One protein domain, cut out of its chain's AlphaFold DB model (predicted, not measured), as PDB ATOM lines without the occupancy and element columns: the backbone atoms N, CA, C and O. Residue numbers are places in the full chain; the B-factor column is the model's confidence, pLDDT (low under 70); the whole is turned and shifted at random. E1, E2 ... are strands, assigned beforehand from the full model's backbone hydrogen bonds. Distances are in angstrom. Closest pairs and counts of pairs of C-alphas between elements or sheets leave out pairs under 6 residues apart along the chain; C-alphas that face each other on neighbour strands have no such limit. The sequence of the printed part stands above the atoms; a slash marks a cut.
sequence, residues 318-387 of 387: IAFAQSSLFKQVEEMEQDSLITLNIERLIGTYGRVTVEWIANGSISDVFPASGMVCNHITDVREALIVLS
ATOM      1  N   ILE A 318     143.917 128.025 168.337       89.56
ATOM      2  CA  ILE A 318     143.886 127.928 166.877       89.56
ATOM      3  C   ILE A 318     143.142 126.664 166.450       89.56
ATOM      4  O   ILE A 318     143.411 125.579 166.963       89.56
ATOM      5  N   ALA A 319     142.228 126.794 165.492       90.38
ATOM      6  CA  ALA A 319     141.460 125.682 164.944       90.38
ATOM      7  C   ALA A 319     141.179 125.878 163.450       90.38
ATOM      8  O   ALA A 319     141.238 126.988 162.930       90.38
ATOM      9  N   PHE A 320     140.829 124.803 162.742       90.06
ATOM     10  CA  PHE A 320     140.234 124.942 161.414       90.06
ATOM     11  C   PHE A 320     138.818 125.508 161.526       90.06
ATOM     12  O   PHE A 320     138.047 125.105 162.398       90.06
ATOM     13  N   ALA A 321     138.452 126.387 160.595       89.44
ATOM     14  CA  ALA A 321     137.081 126.856 160.458       89.44
ATOM     15  C   ALA A 321     136.138 125.672 160.208       89.44
ATOM     16  O   ALA A 321     136.487 124.739 159.477       89.44
ATOM     17  N   GLN A 322     134.893 125.752 160.687       92.31
ATOM     18  CA  GLN A 322     133.880 124.708 160.465       92.31
ATOM     19  C   GLN A 322     133.729 124.343 158.972       92.31
ATOM     20  O   GLN A 322     133.563 123.178 158.616       92.31
ATOM     21  N   SER A 323     133.852 125.338 158.086       88.88
ATOM     22  CA  SER A 323     133.792 125.192 156.620       88.88
ATOM     23  C   SER A 323     134.977 124.437 155.995       88.88
ATOM     24  O   SER A 323     134.963 124.164 154.791       88.88
ATOM     25  N   SER A 324     136.008 124.148 156.788       90.25
ATOM     26  CA  SER A 324     137.262 123.503 156.385       90.25
ATOM     27  C   SER A 324     137.496 122.164 157.087       90.25
ATOM     28  O   SER A 324     138.463 121.486 156.760       90.25
ATOM     29  N   LEU A 325     136.599 121.742 157.989       91.69
ATOM     30  CA  LEU A 325     136.672 120.422 158.632       91.69
ATOM     31  C   LEU A 325     136.417 119.268 157.653       91.69
ATOM     32  O   LEU A 325     136.879 118.153 157.879       91.69
ATOM     33  N   PHE A 326     135.677 119.529 156.573       92.31
ATOM     34  CA  PHE A 326     135.447 118.574 155.494       92.31
ATOM     35  C   PHE A 326     135.377 119.305 154.151       92.31
ATOM     36  O   PHE A 326     134.619 120.265 153.995       92.31
ATOM     37  N   LYS A 327     136.159 118.839 153.174       86.81
ATOM     38  CA  LYS A 327     136.140 119.305 151.786       86.81
ATOM     39  C   LYS A 327     136.040 118.095 150.872       86.81
ATOM     40  O   LYS A 327     136.799 117.145 151.017       86.81
ATOM     41  N   GLN A 328     135.118 118.164 149.922       86.44
ATOM     42  CA  GLN A 328     135.071 117.252 148.793       86.44
ATOM     43  C   GLN A 328     135.398 118.068 147.548       86.44
ATOM     44  O   GLN A 328     134.793 119.116 147.323       86.44
ATOM     45  N   VAL A 329     136.366 117.595 146.778       82.69
ATOM     46  CA  VAL A 329     136.776 118.179 145.504       82.69
ATOM     47  C   VAL A 329     136.785 117.091 144.447       82.69
ATOM     48  O   VAL A 329     137.042 115.926 144.749       82.69
ATOM     49  N   GLU A 330     136.434 117.480 143.229       81.62
ATOM     50  CA  GLU A 330     136.560 116.628 142.054       81.62
ATOM     51  C   GLU A 330     137.946 116.829 141.450       81.62
ATOM     52  O   GLU A 330     138.460 117.947 141.421       81.62
ATOM     53  N   GLU A 331     138.542 115.737 140.989       76.12
ATOM     54  CA  GLU A 331     139.797 115.769 140.250       76.12
ATOM     55  C   GLU A 331     139.540 116.377 138.865       76.12
ATOM     56  O   GLU A 331     138.640 115.944 138.138       76.12
ATOM     57  N   MET A 332     140.304 117.409 138.515       79.88
ATOM     58  CA  MET A 332     140.154 118.161 137.268       79.88
ATOM     59  C   MET A 332     141.378 117.936 136.374       79.88
ATOM     60  O   MET A 332     142.430 117.511 136.833       79.88
ATOM     61  N   GLU A 333     141.274 118.263 135.081       80.50
ATOM     62  CA  GLU A 333     142.422 118.190 134.153       80.50
ATOM     63  C   GLU A 333     143.552 119.184 134.496       80.50
ATOM     64  O   GLU A 333     144.649 119.093 133.944       80.50
ATOM     65  N   GLN A 334     143.275 120.159 135.362       78.94
ATOM     66  CA  GLN A 334     144.219 121.147 135.876       78.94
ATOM     67  C   GLN A 334     144.182 121.134 137.402       78.94
ATOM     68  O   GLN A 334     143.118 120.894 137.978       78.94
ATOM     69  N   ASP A 335     145.316 121.473 138.017       75.81
ATOM     70  CA  ASP A 335     145.476 121.528 139.466       75.81
ATOM     71  C   ASP A 335     144.312 122.275 140.133       75.81
ATOM     72  O   ASP A 335     144.012 123.436 139.816       75.81
ATOM     73  N   SER A 336     143.653 121.605 141.075       74.56
ATOM     74  CA  SER A 336     142.511 122.162 141.797       74.56
ATOM     75  C   SER A 336     142.951 122.797 143.109       74.56
ATOM     76  O   SER A 336     143.702 122.216 143.887       74.56
ATOM     77  N   LEU A 337     142.465 124.015 143.367       76.50
ATOM     78  CA  LEU A 337     142.805 124.772 144.567       76.50
ATOM     79  C   LEU A 337     141.845 124.441 145.713       76.50
ATOM     80  O   LEU A 337     140.667 124.807 145.669       76.50
ATOM     81  N   ILE A 338     142.359 123.837 146.781       79.62
ATOM     82  CA  ILE A 338     141.620 123.688 148.037       79.62
ATOM     83  C   ILE A 338     142.064 124.786 148.993       79.62
ATOM     84  O   ILE A 338     143.251 124.914 149.275       79.62
ATOM     85  N   THR A 339     141.099 125.541 149.520       82.25
ATOM     86  CA  THR A 339     141.307 126.498 150.611       82.25
ATOM     87  C   THR A 339     140.826 125.908 151.935       82.25
ATOM     88  O   THR A 339     139.624 125.657 152.098       82.25
ATOM     89  N   LEU A 340     141.746 125.731 152.890       84.88
ATOM     90  CA  LEU A 340     141.414 125.450 154.292       84.88
ATOM     91  C   LEU A 340     141.631 126.705 155.130       84.88
ATOM     92  O   LEU A 340     142.744 127.214 155.213       84.88
ATOM     93  N   ASN A 341     140.567 127.192 155.753       83.75
ATOM     94  CA  ASN A 341     140.616 128.363 156.616       83.75
ATOM     95  C   ASN A 341     140.980 127.946 158.039       83.75
ATOM     96  O   ASN A 341     140.388 127.011 158.588       83.75
ATOM     97  N   ILE A 342     141.911 128.681 158.636       86.62
ATOM     98  CA  ILE A 342     142.285 128.562 160.045       86.62
ATOM     99  C   ILE A 342     141.784 129.806 160.778       86.62
ATOM    100  O   ILE A 342     141.926 130.929 160.299       86.62
ATOM    101  N   GLU A 343     141.179 129.586 161.937       86.31
ATOM    102  CA  GLU A 343     140.604 130.607 162.797       86.31
ATOM    103  C   GLU A 343     141.281 130.577 164.169       86.31
ATOM    104  O   GLU A 343     141.672 129.530 164.692       86.31
ATOM    105  N   ARG A 344     141.416 131.763 164.757       87.69
ATOM    106  CA  ARG A 344     141.861 131.963 166.135       87.69
ATOM    107  C   ARG A 344     140.620 132.265 166.967       87.69
ATOM    108  O   ARG A 344     140.023 133.322 166.802       87.69
ATOM    109  N   LEU A 345     140.194 131.299 167.777       88.25
ATOM    110  CA  LEU A 345     138.869 131.276 168.410       88.25
ATOM    111  C   LEU A 345     138.760 132.211 169.618       88.25
ATOM    112  O   LEU A 345     137.708 132.790 169.868       88.25
ATOM    113  N   ILE A 346     139.846 132.337 170.372       88.50
ATOM    114  CA  ILE A 346     139.967 133.177 171.566       88.50
ATOM    115  C   ILE A 346     141.418 133.637 171.675       88.50
ATOM    116  O   ILE A 346     142.270 133.000 171.056       88.50
ATOM    117  N   GLY A 347     141.658 134.722 172.423       86.31
ATOM    118  CA  GLY A 347     142.963 135.296 172.756       86.31
ATOM    119  C   GLY A 347     143.729 135.784 171.541       86.31
ATOM    120  O   GLY A 347     144.093 134.993 170.683       86.31
ATOM    121  N   THR A 348     143.991 137.082 171.429       85.94
ATOM    122  CA  THR A 348     144.570 137.693 170.216       85.94
ATOM    123  C   THR A 348     146.003 138.185 170.402       85.94
ATOM    124  O   THR A 348     146.582 138.751 169.474       85.94
ATOM    125  N   TYR A 349     146.604 137.923 171.561       86.50
ATOM    126  CA  TYR A 349     147.920 138.431 171.919       86.50
ATOM    127  C   TYR A 349     149.067 137.682 171.250       86.50
ATOM    128  O   TYR A 349     149.037 136.463 171.075       86.50
ATOM    129  N   GLY A 350     150.107 138.416 170.875       84.19
ATOM    130  CA  GLY A 350     151.277 137.848 170.222       84.19
ATOM    131  C   GLY A 350     151.011 137.233 168.841       84.19
ATOM    132  O   GLY A 350     149.883 137.064 168.361       84.19
ATOM    133  N   ARG A 351     152.116 136.900 168.173       84.19
ATOM    134  CA  ARG A 351     152.120 136.222 166.876       84.19
ATOM    135  C   ARG A 351     152.160 134.717 167.103       84.19
ATOM    136  O   ARG A 351     153.013 134.239 167.845       84.19
ATOM    137  N   VAL A 352     151.291 133.982 166.415       83.19
ATOM    138  CA  VAL A 352     151.262 132.517 166.468       83.19
ATOM    139  C   VAL A 352     151.641 131.961 165.105       83.19
ATOM    140  O   VAL A 352     151.140 132.415 164.074       83.19
ATOM    141  N   THR A 353     152.527 130.971 165.111       86.44
ATOM    142  CA  THR A 353     152.885 130.187 163.930       86.44
ATOM    143  C   THR A 353     152.454 128.751 164.168       86.44
ATOM    144  O   THR A 353     152.789 128.170 165.198       86.44
ATOM    145  N   VAL A 354     151.702 128.193 163.225       86.31
ATOM    146  CA  VAL A 354     151.210 126.817 163.287       86.31
ATOM    147  C   VAL A 354     151.780 126.041 162.113       86.31
ATOM    148  O   VAL A 354     151.643 126.449 160.959       86.31
ATOM    149  N   GLU A 355     152.423 124.920 162.415       89.44
ATOM    150  CA  GLU A 355     152.815 123.938 161.413       89.44
ATOM    151  C   GLU A 355     151.622 123.061 161.042       89.44
ATOM    152  O   GLU A 355     150.825 122.663 161.893       89.44
ATOM    153  N   TRP A 356     151.515 122.729 159.763       88.50
ATOM    154  CA  TRP A 356     150.521 121.791 159.263       88.50
ATOM    155  C   TRP A 356     151.187 120.748 158.376       88.50
ATOM    156  O   TRP A 356     152.217 120.992 157.740       88.50
ATOM    157  N   ILE A 357     150.563 119.577 158.325       89.56
ATOM    158  CA  ILE A 357     150.998 118.444 157.520       89.56
ATOM    159  C   ILE A 357     149.772 117.702 156.984       89.56
ATOM    160  O   ILE A 357     148.791 117.500 157.700       89.56
ATOM    161  N   ALA A 358     149.828 117.305 155.718       88.75
ATOM    162  CA  ALA A 358     148.893 116.384 155.095       88.75
ATOM    163  C   ALA A 358     149.372 114.941 155.318       88.75
ATOM    164  O   ALA A 358     150.565 114.648 155.234       88.75
ATOM    165  N   ASN A 359     148.445 114.025 155.597       88.31
ATOM    166  CA  ASN A 359     148.745 112.610 155.813       88.31
ATOM    167  C   ASN A 359     147.742 111.722 155.058       88.31
ATOM    168  O   ASN A 359     146.609 112.134 154.820       88.31
ATOM    169  N   GLY A 360     148.148 110.497 154.710       89.94
ATOM    170  CA  GLY A 360     147.369 109.553 153.903       89.94
ATOM    171  C   GLY A 360     147.898 109.425 152.471       89.94
ATOM    172  O   GLY A 360     149.109 109.425 152.252       89.94
ATOM    173  N   SER A 361     146.995 109.294 151.498       87.69
ATOM    174  CA  SER A 361     147.345 109.252 150.072       87.69
ATOM    175  C   SER A 361     147.558 110.670 149.545       87.69
ATOM    176  O   SER A 361     146.606 111.333 149.153       87.69
ATOM    177  N   ILE A 362     148.805 111.134 149.586       86.12
ATOM    178  CA  ILE A 362     149.198 112.515 149.256       86.12
ATOM    179  C   ILE A 362     150.051 112.610 147.978       86.12
ATOM    180  O   ILE A 362     150.783 113.579 147.809       86.12
ATOM    181  N   SER A 363     150.024 111.590 147.107       84.12
ATOM    182  CA  SER A 363     150.789 111.584 145.843       84.12
ATOM    183  C   SER A 363     150.482 112.795 144.968       84.12
ATOM    184  O   SER A 363     151.389 113.341 144.346       84.12
ATOM    185  N   ASP A 364     149.223 113.221 145.005       79.69
ATOM    186  CA  ASP A 364     148.645 114.275 144.180       79.69
ATOM    187  C   ASP A 364     148.211 115.437 145.089       79.69
ATOM    188  O   ASP A 364     147.103 115.940 145.008       79.69
ATOM    189  N   VAL A 365     149.033 115.772 146.091       82.19
ATOM    190  CA  VAL A 365     148.755 116.825 147.078       82.19
ATOM    191  C   VAL A 365     150.024 117.646 147.280       82.19
ATOM    192  O   VAL A 365     151.015 117.151 147.824       82.19
ATOM    193  N   PHE A 366     150.009 118.918 146.878       81.25
ATOM    194  CA  PHE A 366     151.158 119.811 147.036       81.25
ATOM    195  C   PHE A 366     150.761 121.252 147.413       81.25
ATOM    196  O   PHE A 366     149.895 121.834 146.767       81.25
ATOM    197  N   PRO A 367     151.427 121.900 148.388       86.25
ATOM    198  CA  PRO A 367     152.399 121.331 149.319       86.25
ATOM    199  C   PRO A 367     151.758 120.314 150.279       86.25
ATOM    200  O   PRO A 367     150.566 120.370 150.558       86.25
ATOM    201  N   ALA A 368     152.560 119.383 150.801       85.44
ATOM    202  CA  ALA A 368     152.111 118.404 151.798       85.44
ATOM    203  C   ALA A 368     152.364 118.855 153.250       85.44
ATOM    204  O   ALA A 368     151.956 118.179 154.189       85.44
ATOM    205  N   SER A 369     153.053 119.976 153.457       87.06
ATOM    206  CA  SER A 369     153.303 120.563 154.774       87.06
ATOM    207  C   SER A 369     153.709 122.026 154.649       87.06
ATOM    208  O   SER A 369     154.239 122.434 153.614       87.06
ATOM    209  N   GLY A 370     153.569 122.791 155.725       85.69
ATOM    210  CA  GLY A 370     154.041 124.169 155.774       85.69
ATOM    211  C   GLY A 370     153.772 124.845 157.111       85.69
ATOM    212  O   GLY A 370     153.412 124.201 158.094       85.69
ATOM    213  N   MET A 371     153.939 126.165 157.129       83.44
ATOM    214  CA  MET A 371     153.651 127.016 158.281       83.44
ATOM    215  C   MET A 371     152.630 128.077 157.893       83.44
ATOM    216  O   MET A 371     152.723 128.675 156.822       83.44
ATOM    217  N   VAL A 372     151.683 128.318 158.788       78.38
ATOM    218  CA  VAL A 372     150.693 129.393 158.706       78.38
ATOM    219  C   VAL A 372     150.982 130.350 159.849       78.38
ATOM    220  O   VAL A 372     151.310 129.910 160.956       78.38
ATOM    221  N   CYS A 373     150.940 131.654 159.590       73.69
ATOM    222  CA  CYS A 373     151.379 132.631 160.568       73.69
ATOM    223  C   CYS A 373     150.452 133.835 160.617       73.69
ATOM    224  O   CYS A 373     150.700 134.838 159.956       73.69
ATOM    225  N   ASN A 374     149.503 133.776 161.541       62.69
ATOM    226  CA  ASN A 374     148.450 134.764 161.677       62.69
ATOM    227  C   ASN A 374     149.023 136.146 162.069       62.69
ATOM    228  O   ASN A 374     149.523 136.334 163.186       62.69
ATOM    229  N   HIS A 375     148.999 137.104 161.136       51.22
ATOM    230  CA  HIS A 375     149.245 138.521 161.419       51.22
ATOM    231  C   HIS A 375     147.947 139.186 161.896       51.22
ATOM    232  O   HIS A 375     146.880 138.919 161.361       51.22
ATOM    233  N   ILE A 376     148.071 140.108 162.859       44.88
ATOM    234  CA  ILE A 376     147.024 140.825 163.629       44.88
ATOM    235  C   ILE A 376     145.898 141.491 162.783       44.88
ATOM    236  O   ILE A 376     144.953 142.047 163.331       44.88
ATOM    237  N   THR A 377     145.931 141.406 161.453       38.88
ATOM    238  CA  THR A 377     144.935 141.982 160.539       38.88
ATOM    239  C   THR A 377     144.260 140.995 159.583       38.88
ATOM    240  O   THR A 377     143.391 141.442 158.839       38.88
ATOM    241  N   ASP A 378     144.593 139.699 159.582       39.25
ATOM    242  CA  ASP A 378     143.985 138.744 158.642       39.25
ATOM    243  C   ASP A 378     143.404 137.523 159.364       39.25
ATOM    244  O   ASP A 378     144.063 136.524 159.632       39.25
ATOM    245  N   VAL A 379     142.114 137.600 159.700       40.50
ATOM    246  CA  VAL A 379     141.380 136.548 160.432       40.50
ATOM    247  C   VAL A 379     141.091 135.318 159.548       40.50
ATOM    248  O   VAL A 379     140.276 134.467 159.904       40.50
ATOM    249  N   ARG A 380     141.699 135.235 158.358       45.03
ATOM    250  CA  ARG A 380     141.497 134.172 157.371       45.03
ATOM    251  C   ARG A 380     142.783 133.922 156.597       45.03
ATOM    252  O   ARG A 380     142.991 134.490 155.531       45.03
ATOM    253  N   GLU A 381     143.609 133.011 157.089       48.16
ATOM    254  CA  GLU A 381     144.683 132.461 156.265       48.16
ATOM    255  C   GLU A 381     144.194 131.180 155.582       48.16
ATOM    256  O   GLU A 381     143.661 130.267 156.217       48.16
ATOM    257  N   ALA A 382     144.325 131.174 154.257       46.25
ATOM    258  CA  ALA A 382     143.954 130.081 153.377       46.25
ATOM    259  C   ALA A 382     145.153 129.152 153.201       46.25
ATOM    260  O   ALA A 382     146.179 129.546 152.647       46.25
ATOM    261  N   LEU A 383     145.007 127.897 153.610       49.66
ATOM    262  CA  LEU A 383     145.914 126.857 153.164       49.66
ATOM    263  C   LEU A 383     145.625 126.547 151.705       49.66
ATOM    264  O   LEU A 383     144.506 126.151 151.401       49.66
ATOM    265  N   ILE A 384     146.612 126.738 150.838       50.94
ATOM    266  CA  ILE A 384     146.534 126.369 149.429       50.94
ATOM    267  C   ILE A 384     147.105 124.967 149.287       50.94
ATOM    268  O   ILE A 384     148.292 124.761 149.528       50.94
ATOM    269  N   VAL A 385     146.254 124.028 148.894       50.75
ATOM    270  CA  VAL A 385     146.658 122.681 148.498       50.75
ATOM    271  C   VAL A 385     146.227 122.491 147.049       50.75
ATOM    272  O   VAL A 385     145.046 122.647 146.740       50.75
ATOM    273  N   LEU A 386     147.198 122.231 146.178       48.06
ATOM    274  CA  LEU A 386     147.000 121.827 144.792       48.06
ATOM    275  C   LEU A 386     146.824 120.311 144.770       48.06
ATOM    276  O   LEU A 386     147.647 119.600 145.359       48.06
ATOM    277  N   SER A 387     145.754 119.853 144.129       48.97
ATOM    278  CA  SER A 387     145.568 118.450 143.753       48.97
ATOM    279  C   SER A 387     145.616 118.263 142.257       48.97
ATOM    280  O   SER A 387     144.868 119.037 141.605       48.97
TER     281      SER A 387
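Overview. This is residues 318 to 387 of the 387 residues of the protein "G-protein coupled receptor 98" of Limosa lapponica baueri (UniProt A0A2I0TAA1). Two small sheets lie face to face as a sandwich drawn out into a rod, with the three-stranded sheet E1, E2, E5 as one layer and the hairpin of E3 and E4 as the other. E2 and E5 lie nearest the middle, the short E1 pairs with the last part of E2, and the long unnamed stretch of residues 321 to 336 joins E1 to E2. The printed part has 70 residues with no named helix and five named strands, E1 to E5 in order along the chain; 29 residues, under half, are in these strands, and the class is all strand. Both sheets are antiparallel, in the orders E1, E2, E5 and E3, E4. The whole is only just compact, close to loose, with a radius of gyration of the C-alphas of 13.3 A and spans of 42 by 20 by 19 A.

Arrangement. E1, residues 318 to 320, and E2, residues 337 to 344, form an antiparallel hairpin with an angle of 147 degrees between directions; N 319 and O 343 are 2.9 A apart, within hydrogen-bond range. E5, residues 381 to 386, is the other neighbour of E2, antiparallel at 154 degrees, with N 338 and O 385 2.9 A apart. The pairing is staggered: E2 pairs with E5 over residues 337 to 342 and with E1 over residues 342 to 344. E3, residues 352 to 357, and E4, residues 369 to 374, form an antiparallel hairpin at 159 degrees, with N 354 and O 372 2.9 A apart. The two sheets form a sandwich, two sheets face to face, with the facing parts 9.0 A centre to centre and the strands of the one at 31 degrees to those of the other. The closest C-alphas of E4 and E5, those of Asn 374 and Glu 381, are 7.0 A apart. E2 and E4 are near each other, with 5 pairs of C-alphas within 10 A; E3 and E5 are apart.

Along the chain. E1 begins at C-alpha 318, (143.886, 127.928, 166.877). E2 is the longest strand, 22.8 A from first to last C-alpha, and begins at (142.805, 124.772, 144.567). E3 measures 16.7 A, E4 16.5 A and E5 15.8 A, and E5 ends at C-alpha 386, (147.000, 121.827, 144.792).

Size, cuts and confidence. The C-alphas of Glu 333 and Tyr 349, the two farthest apart, are 43.2 A apart. The printed part has no cut and ends at residue 387, the chain's last. The links E1 to E2 and E3 to E4 are long. Mean pLDDT of the printed part is 77.5, and residues 374 to 387 are under 70.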